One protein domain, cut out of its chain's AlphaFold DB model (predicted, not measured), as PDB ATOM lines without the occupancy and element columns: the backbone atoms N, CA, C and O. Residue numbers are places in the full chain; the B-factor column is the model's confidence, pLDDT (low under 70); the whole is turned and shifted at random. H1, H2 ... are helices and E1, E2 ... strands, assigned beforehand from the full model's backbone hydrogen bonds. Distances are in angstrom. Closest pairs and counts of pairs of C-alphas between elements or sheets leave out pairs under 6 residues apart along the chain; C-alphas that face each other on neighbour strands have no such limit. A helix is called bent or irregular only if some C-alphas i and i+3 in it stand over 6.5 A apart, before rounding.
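AT A GLANCE: This is residues 196 to 252 of the 252 residues of an uncharacterized protein of Trichogramma brassicae (UniProt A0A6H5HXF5). Two small strand hairpins, E1 with E2 and E3 with E4, lie toward opposite ends of an elongated, loose shape. Between them the chain goes out through two short helices, H1 and H2, and comes back through the longer, kinked helix H3, which runs from the second hairpin toward the first. The printed part has 57 residues with four named strands and three named helices, in the order E1, E2, H1, H2, E3, E4, H3; each hairpin is an antiparallel sheet of two strands, and the class is mixed, helices and strands. The whole is loose, with a radius of gyration of the C-alphas of 13.0 A, and spans 41 by 26 by 19 A.

HOW THE PARTS SIT: E1, residues 201 to 204, and E2, residues 207 to 210, form a hairpin, antiparallel at 151 degrees between their directions. N 202 and O 209 are within hydrogen-bond range at 2.8 A, as are N 207 and O 204 at 3.0 A. H3, residues 235 to 250, and E2 are near each other, with 5 pairs of C-alphas within 10 A. The closest C-alphas of E1 and H3 are those of Ile 204 and Leu 243, 6.8 A apart. H1, residues 211 to 214, and H3 only just touch, with 3 pairs of C-alphas within 8 A; H3 does so with residues 242 to 246 alone, and the closest C-alphas are those of Ile 214 and Tyr 246, 6.7 A apart. H2, residues 219 to 222, and H3 also only just touch, with 3 such pairs, made by residues 237 to 241 of H3 alone; the closest C-alphas are those of Ser 222 and Leu 237, 7.4 A apart. H1 and H2 are apart. E3, residues 224 to 227, and E4, residues 230 to 233, form the second hairpin, antiparallel at 141 degrees, with N 232 and O 225 within hydrogen-bond range at 2.8 A. E3 and H3 are only just apart, their closest C-alphas 8.2 A from each other. In H3, 10 of 12 O i to N i+4 pairs are within hydrogen-bond range; H1 and H2 are too short for such a pair.

IN THESE COORDINATES: E1 begins at C-alpha 201, (32.127, -30.707, -5.324), and is 9.8 A long; E2 is 10.2 A, E3 9.4 A and E4 9.8 A. H1 measures 5.5 A and H2 5.4 A. H3 begins at C-alpha 235, (54.611, -32.272, 0.797), and ends 24.2 A away at C-alpha 250, (39.027, -39.840, -16.119). It has a kink of 35 degrees near residue 242 and is irregular: C-alphas 239 and 242 are 7.5 A apart.

THE WHOLE: The two C-alphas farthest apart are those of Pro 197 and Gly 228, at 41.7 A. The printed part has no cut, and the links between its named elements are tight. The mean pLDDT of the printed part is 74.7, with residues 206 to 207, 213 to 221 and 250 to 252 under 70.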
ATOM      1  N   CYS A 196      32.101 -23.749  -8.544       73.06
ATOM      2  CA  CYS A 196      32.329 -25.077  -7.978       73.06
ATOM      3  C   CYS A 196      31.512 -25.218  -6.680       73.06
ATOM      4  O   CYS A 196      31.917 -24.660  -5.656       73.06
ATOM      5  N   PRO A 197      30.359 -25.919  -6.678       74.62
ATOM      6  CA  PRO A 197      29.495 -25.975  -5.503       74.62
ATOM      7  C   PRO A 197      30.189 -26.711  -4.354       74.62
ATOM      8  O   PRO A 197      30.456 -27.905  -4.450       74.62
ATOM      9  N   ILE A 198      30.443 -26.022  -3.240       72.12
ATOM     10  CA  ILE A 198      31.240 -26.556  -2.119       72.12
ATOM     11  C   ILE A 198      30.572 -27.789  -1.480       72.12
ATOM     12  O   ILE A 198      31.255 -28.665  -0.950       72.12
ATOM     13  N   THR A 199      29.244 -27.899  -1.543       75.94
ATOM     14  CA  THR A 199      28.486 -29.008  -0.942       75.94
ATOM     15  C   THR A 199      28.656 -30.325  -1.701       75.94
ATOM     16  O   THR A 199      28.872 -31.363  -1.085       75.94
ATOM     17  N   SER A 200      28.610 -30.300  -3.034       71.94
ATOM     18  CA  SER A 200      28.663 -31.505  -3.877       71.94
ATOM     19  C   SER A 200      30.017 -31.725  -4.554       71.94
ATOM     20  O   SER A 200      30.324 -32.849  -4.961       71.94
ATOM     21  N   HIS A 201      30.841 -30.683  -4.649       76.19
ATOM     22  CA  HIS A 201      32.127 -30.707  -5.324       76.19
ATOM     23  C   HIS A 201      33.277 -30.272  -4.407       76.19
ATOM     24  O   HIS A 201      33.099 -29.630  -3.371       76.19
ATOM     25  N   LEU A 202      34.482 -30.681  -4.787       76.06
ATOM     26  CA  LEU A 202      35.752 -30.332  -4.181       76.06
ATOM     27  C   LEU A 202      36.606 -29.638  -5.244       76.06
ATOM     28  O   LEU A 202      36.830 -30.207  -6.312       76.06
ATOM     29  N   ARG A 203      37.104 -28.439  -4.928       74.94
ATOM     30  CA  ARG A 203      38.074 -27.728  -5.765       74.94
ATOM     31  C   ARG A 203      39.496 -28.122  -5.368       74.94
ATOM     32  O   ARG A 203      39.849 -28.041  -4.192       74.94
ATOM     33  N   ILE A 204      40.301 -28.549  -6.337       72.44
ATOM     34  CA  ILE A 204      41.738 -28.801  -6.180       72.44
ATOM     35  C   ILE A 204      42.445 -27.999  -7.270       72.44
ATOM     36  O   ILE A 204      42.278 -28.292  -8.451       72.44
ATOM     37  N   GLN A 205      43.212 -26.983  -6.861       70.94
ATOM     38  CA  GLN A 205      43.787 -25.984  -7.770       70.94
ATOM     39  C   GLN A 205      42.688 -25.368  -8.664       70.94
ATOM     40  O   GLN A 205      41.763 -24.714  -8.164       70.94
ATOM     41  N   ASP A 206      42.772 -25.641  -9.962       67.31
ATOM     42  CA  ASP A 206      41.912 -25.117 -11.016       67.31
ATOM     43  C   ASP A 206      40.777 -26.066 -11.432       67.31
ATOM     44  O   ASP A 206      39.927 -25.738 -12.263       67.31
ATOM     45  N   TYR A 207      40.710 -27.229 -10.792       69.12
ATOM     46  CA  TYR A 207      39.775 -28.293 -11.119       69.12
ATOM     47  C   TYR A 207      38.704 -28.473 -10.044       69.12
ATOM     48  O   TYR A 207      38.947 -28.250  -8.856       69.12
ATOM     49  N   CYS A 208      37.521 -28.920 -10.457       74.19
ATOM     50  CA  CYS A 208      36.353 -29.075  -9.604       74.19
ATOM     51  C   CYS A 208      35.733 -30.411  -9.899       74.19
ATOM     52  O   CYS A 208      35.301 -30.723 -11.008       74.19
ATOM     53  N   PHE A 209      35.692 -31.201  -8.847       73.38
ATOM     54  CA  PHE A 209      35.377 -32.601  -8.928       73.38
ATOM     55  C   PHE A 209      34.187 -32.876  -8.047       73.38
ATOM     56  O   PHE A 209      34.138 -32.385  -6.922       73.38
ATOM     57  N   ARG A 210      33.242 -33.701  -8.494       73.25
ATOM     58  CA  ARG A 210      32.229 -34.203  -7.564       73.25
ATOM     59  C   ARG A 210      32.916 -34.997  -6.454       73.25
ATOM     60  O   ARG A 210      33.768 -35.841  -6.732       73.25
ATOM     61  N   ARG A 211      32.536 -34.744  -5.196       74.50
ATOM     62  CA  ARG A 211      33.161 -35.382  -4.020       74.50
ATOM     63  C   ARG A 211      33.125 -36.907  -4.104       74.50
ATOM     64  O   ARG A 211      34.128 -37.549  -3.814       74.50
ATOM     65  N   ASN A 212      32.022 -37.472  -4.598       72.12
ATOM     66  CA  ASN A 212      31.848 -38.919  -4.763       72.12
ATOM     67  C   ASN A 212      32.857 -39.575  -5.727       72.12
ATOM     68  O   ASN A 212      33.025 -40.790  -5.686       72.12
ATOM     69  N   LEU A 213      33.524 -38.804  -6.592       67.81
ATOM     70  CA  LEU A 213      34.529 -39.321  -7.519       67.81
ATOM     71  C   LEU A 213      35.952 -39.303  -6.949       67.81
ATOM     72  O   LEU A 213      36.800 -39.971  -7.530       67.81
ATOM     73  N   ILE A 214      36.217 -38.574  -5.855       67.88
ATOM     74  CA  ILE A 214      37.542 -38.438  -5.207       67.88
ATOM     75  C   ILE A 214      37.626 -39.180  -3.865       67.88
ATOM     76  O   ILE A 214      38.723 -39.448  -3.379       67.88
ATOM     77  N   ASP A 215      36.494 -39.600  -3.305       64.62
ATOM     78  CA  ASP A 215      36.401 -40.272  -1.998       64.62
ATOM     79  C   ASP A 215      36.977 -41.708  -1.961       64.62
ATOM     80  O   ASP A 215      36.709 -42.490  -1.055       64.62
ATOM     81  N   PHE A 216      37.764 -42.096  -2.969       62.50
ATOM     82  CA  PHE A 216      38.380 -43.420  -3.067       62.50
ATOM     83  C   PHE A 216      39.762 -43.510  -2.408       62.50
ATOM     84  O   PHE A 216      40.293 -44.615  -2.292       62.50
ATOM     85  N   MET A 217      40.370 -42.388  -1.998       63.34
ATOM     86  CA  MET A 217      41.696 -42.393  -1.369       63.34
ATOM     87  C   MET A 217      41.630 -42.012   0.103       63.34
ATOM     88  O   MET A 217      41.140 -40.940   0.457       63.34
ATOM     89  N   ASP A 218      42.217 -42.859   0.952       67.56
ATOM     90  CA  ASP A 218      42.535 -42.500   2.329       67.56
ATOM     91  C   ASP A 218      43.588 -41.392   2.322       67.56
ATOM     92  O   ASP A 218      44.794 -41.606   2.180       67.56
ATOM     93  N   ILE A 219      43.082 -40.174   2.461       64.94
ATOM     94  CA  ILE A 219      43.842 -38.941   2.445       64.94
ATOM     95  C   ILE A 219      45.048 -39.028   3.373       64.94
ATOM     96  O   ILE A 219      46.138 -38.676   2.937       64.94
ATOM     97  N   ARG A 220      44.868 -39.481   4.620       66.12
ATOM     98  CA  ARG A 220      45.912 -39.385   5.648       66.12
ATOM     99  C   ARG A 220      47.057 -40.351   5.395       66.12
ATOM    100  O   ARG A 220      48.207 -39.985   5.605       66.12
ATOM    101  N   ASN A 221      46.739 -41.544   4.911       69.69
ATOM    102  CA  ASN A 221      47.732 -42.582   4.661       69.69
ATOM    103  C   ASN A 221      48.373 -42.477   3.265       69.69
ATOM    104  O   ASN A 221      49.400 -43.095   3.021       69.69
ATOM    105  N   SER A 222      47.801 -41.678   2.358       71.19
ATOM    106  CA  SER A 222      48.278 -41.560   0.969       71.19
ATOM    107  C   SER A 222      49.494 -40.641   0.760       71.19
ATOM    108  O   SER A 222      50.185 -40.788  -0.244       71.19
ATOM    109  N   TYR A 223      49.786 -39.714   1.682       79.81
ATOM    110  CA  TYR A 223      50.962 -38.824   1.600       79.81
ATOM    111  C   TYR A 223      52.084 -39.177   2.586       79.81
ATOM    112  O   TYR A 223      53.134 -38.535   2.570       79.81
ATOM    113  N   LEU A 224      51.870 -40.180   3.443       83.19
ATOM    114  CA  LEU A 224      52.891 -40.696   4.350       83.19
ATOM    115  C   LEU A 224      53.707 -41.763   3.619       83.19
ATOM    116  O   LEU A 224      53.186 -42.811   3.245       83.19
ATOM    117  N   VAL A 225      54.990 -41.486   3.411       83.00
ATOM    118  CA  VAL A 225      55.926 -42.404   2.758       83.00
ATOM    119  C   VAL A 225      56.795 -43.043   3.826       83.00
ATOM    120  O   VAL A 225      57.430 -42.350   4.618       83.00
ATOM    121  N   GLN A 226      56.835 -44.371   3.861       83.94
ATOM    122  CA  GLN A 226      57.688 -45.090   4.798       83.94
ATOM    123  C   GLN A 226      59.137 -45.073   4.292       83.94
ATOM    124  O   GLN A 226      59.420 -45.569   3.203       83.94
ATOM    125  N   PHE A 227      60.049 -44.504   5.080       80.69
ATOM    126  CA  PHE A 227      61.481 -44.484   4.794       80.69
ATOM    127  C   PHE A 227      62.222 -45.165   5.949       80.69
ATOM    128  O   PHE A 227      62.419 -44.603   7.026       80.69
ATOM    129  N   GLY A 228      62.571 -46.439   5.754       83.00
ATOM    130  CA  GLY A 228      63.115 -47.276   6.822       83.00
ATOM    131  C   GLY A 228      62.084 -47.537   7.926       83.00
ATOM    132  O   GLY A 228      61.048 -48.151   7.678       83.00
ATOM    133  N   ARG A 229      62.378 -47.099   9.158       85.88
ATOM    134  CA  ARG A 229      61.479 -47.243  10.324       85.88
ATOM    135  C   ARG A 229      60.620 -46.008  10.589       85.88
ATOM    136  O   ARG A 229      59.776 -46.044  11.478       85.88
ATOM    137  N   GLU A 230      60.821 -44.941   9.826       84.25
ATOM    138  CA  GLU A 230      60.134 -43.670  10.015       84.25
ATOM    139  C   GLU A 230      59.115 -43.440   8.898       84.25
ATOM    140  O   GLU A 230      59.240 -43.959   7.786       84.25
ATOM    141  N   SER A 231      58.067 -42.683   9.209       84.81
ATOM    142  CA  SER A 231      57.093 -42.222   8.219       84.81
ATOM    143  C   SER A 231      57.342 -40.752   7.938       84.81
ATOM    144  O   SER A 231      57.277 -39.925   8.846       84.81
ATOM    145  N   VAL A 232      57.620 -40.436   6.678       86.44
ATOM    146  CA  VAL A 232      57.888 -39.082   6.207       86.44
ATOM    147  C   VAL A 232      56.637 -38.527   5.545       86.44
ATOM    148  O   VAL A 232      56.037 -39.148   4.666       86.44
ATOM    149  N   ASP A 233      56.249 -37.332   5.966       85.25
ATOM    150  CA  ASP A 233      55.158 -36.577   5.370       85.25
ATOM    151  C   ASP A 233      55.618 -35.908   4.068       85.25
ATOM    152  O   ASP A 233      56.393 -34.950   4.079       85.25
ATOM    153  N   SER A 234      55.164 -36.429   2.928       86.00
ATOM    154  CA  SER A 234      55.540 -35.890   1.624       86.00
ATOM    155  C   SER A 234      54.660 -34.702   1.247       86.00
ATOM    156  O   SER A 234      53.502 -34.858   0.845       86.00
ATOM    157  N   PHE A 235      55.246 -33.500   1.290       84.56
ATOM    158  CA  PHE A 235      54.611 -32.272   0.797       84.56
ATOM    159  C   PHE A 235      54.112 -32.420  -0.649       84.56
ATOM    160  O   PHE A 235      53.000 -31.998  -0.969       84.56
ATOM    161  N   TYR A 236      54.909 -33.061  -1.508       83.38
ATOM    162  CA  TYR A 236      54.569 -33.262  -2.914       83.38
ATOM    163  C   TYR A 236      53.332 -34.154  -3.082       83.38
ATOM    164  O   TYR A 236      52.375 -33.758  -3.746       83.38
ATOM    165  N   LEU A 237      53.296 -35.320  -2.423       84.56
ATOM    166  CA  LEU A 237      52.135 -36.217  -2.495       84.56
ATOM    167  C   LEU A 237      50.891 -35.571  -1.888       84.56
ATOM    168  O   LEU A 237      49.804 -35.664  -2.454       84.56
ATOM    169  N   ARG A 238      51.045 -34.853  -0.773       80.19
ATOM    170  CA  ARG A 238      49.943 -34.111  -0.157       80.19
ATOM    171  C   ARG A 238      49.315 -33.104  -1.125       80.19
ATOM    172  O   ARG A 238      48.098 -32.924  -1.087       80.19
ATOM    173  N   LYS A 239      50.127 -32.459  -1.967       79.62
ATOM    174  CA  LYS A 239      49.675 -31.427  -2.903       79.62
ATOM    175  C   LYS A 239      49.122 -32.003  -4.213       79.62
ATOM    176  O   LYS A 239      48.037 -31.601  -4.624       79.62
ATOM    177  N   GLU A 240      49.822 -32.947  -4.842       82.62
ATOM    178  CA  GLU A 240      49.564 -33.332  -6.243       82.62
ATOM    179  C   GLU A 240      48.867 -34.698  -6.416       82.62
ATOM    180  O   GLU A 240      48.245 -34.952  -7.454       82.62
ATOM    181  N   LEU A 241      48.913 -35.593  -5.416       81.62
ATOM    182  CA  LEU A 241      48.472 -36.992  -5.574       81.62
ATOM    183  C   LEU A 241      46.978 -37.115  -5.899       81.62
ATOM    184  O   LEU A 241      46.589 -37.918  -6.744       81.62
ATOM    185  N   ARG A 242      46.129 -36.311  -5.250       78.75
ATOM    186  CA  ARG A 242      44.672 -36.356  -5.467       78.75
ATOM    187  C   ARG A 242      44.276 -35.930  -6.873       78.75
ATOM    188  O   ARG A 242      43.420 -36.571  -7.477       78.75
ATOM    189  N   LEU A 243      44.891 -34.856  -7.369       77.25
ATOM    190  CA  LEU A 243      44.643 -34.349  -8.714       77.25
ATOM    191  C   LEU A 243      45.103 -35.380  -9.752       77.25
ATOM    192  O   LEU A 243      44.331 -35.764 -10.627       77.25
ATOM    193  N   SER A 244      46.315 -35.908  -9.576       79.81
ATOM    194  CA  SER A 244      46.906 -36.914 -10.465       79.81
ATOM    195  C   SER A 244      46.075 -38.204 -10.532       79.81
ATOM    196  O   SER A 244      45.779 -38.697 -11.620       79.81
ATOM    197  N   ALA A 245      45.639 -38.734  -9.382       78.44
ATOM    198  CA  ALA A 245      44.833 -39.955  -9.317       78.44
ATOM    199  C   ALA A 245      43.464 -39.796 -10.000       78.44
ATOM    200  O   ALA A 245      42.987 -40.718 -10.662       78.44
ATOM    201  N   TYR A 246      42.835 -38.624  -9.866       73.81
ATOM    202  CA  TYR A 246      41.574 -38.337 -10.544       73.81
ATOM    203  C   TYR A 246      41.749 -38.234 -12.064       73.81
ATOM    204  O   TYR A 246      41.011 -38.882 -12.803       73.81
ATOM    205  N   LEU A 247      42.732 -37.453 -12.533       75.25
ATOM    206  CA  LEU A 247      42.984 -37.260 -13.966       75.25
ATOM    207  C   LEU A 247      43.323 -38.582 -14.665       75.25
ATOM    208  O   LEU A 247      42.872 -38.823 -15.780       75.25
ATOM    209  N   CYS A 248      44.043 -39.474 -13.981       74.81
ATOM    210  CA  CYS A 248      44.320 -40.816 -14.481       74.81
ATOM    211  C   CYS A 248      43.041 -41.657 -14.650       74.81
ATOM    212  O   CYS A 248      42.885 -42.346 -15.652       74.81
ATOM    213  N   LYS A 249      42.094 -41.570 -13.707       71.19
ATOM    214  CA  LYS A 249      40.822 -42.306 -13.774       71.19
ATOM    215  C   LYS A 249      39.873 -41.776 -14.852       71.19
ATOM    216  O   LYS A 249      39.090 -42.552 -15.380       71.19
ATOM    217  N   ALA A 250      39.909 -40.477 -15.140       64.19
ATOM    218  CA  ALA A 250      39.027 -39.840 -16.119       64.19
ATOM    219  C   ALA A 250      39.424 -40.107 -17.587       64.19
ATOM    220  O   ALA A 250      38.592 -39.916 -18.467       64.19
ATOM    221  N   ASN A 251      40.667 -40.535 -17.842       54.50
ATOM    222  CA  ASN A 251      41.204 -40.832 -19.178       54.50
ATOM    223  C   ASN A 251      41.147 -42.332 -19.566       54.50
ATOM    224  O   ASN A 251      41.788 -42.719 -20.542       54.50
ATOM    225  N   ASN A 252      40.403 -43.160 -18.822       40.53
ATOM    226  CA  ASN A 252      40.060 -44.556 -19.152       40.53
ATOM    227  C   ASN A 252      38.549 -44.689 -19.363       40.53
ATOM    228  O   ASN A 252      38.145 -45.618 -20.092       40.53
TER     229      ASN A 252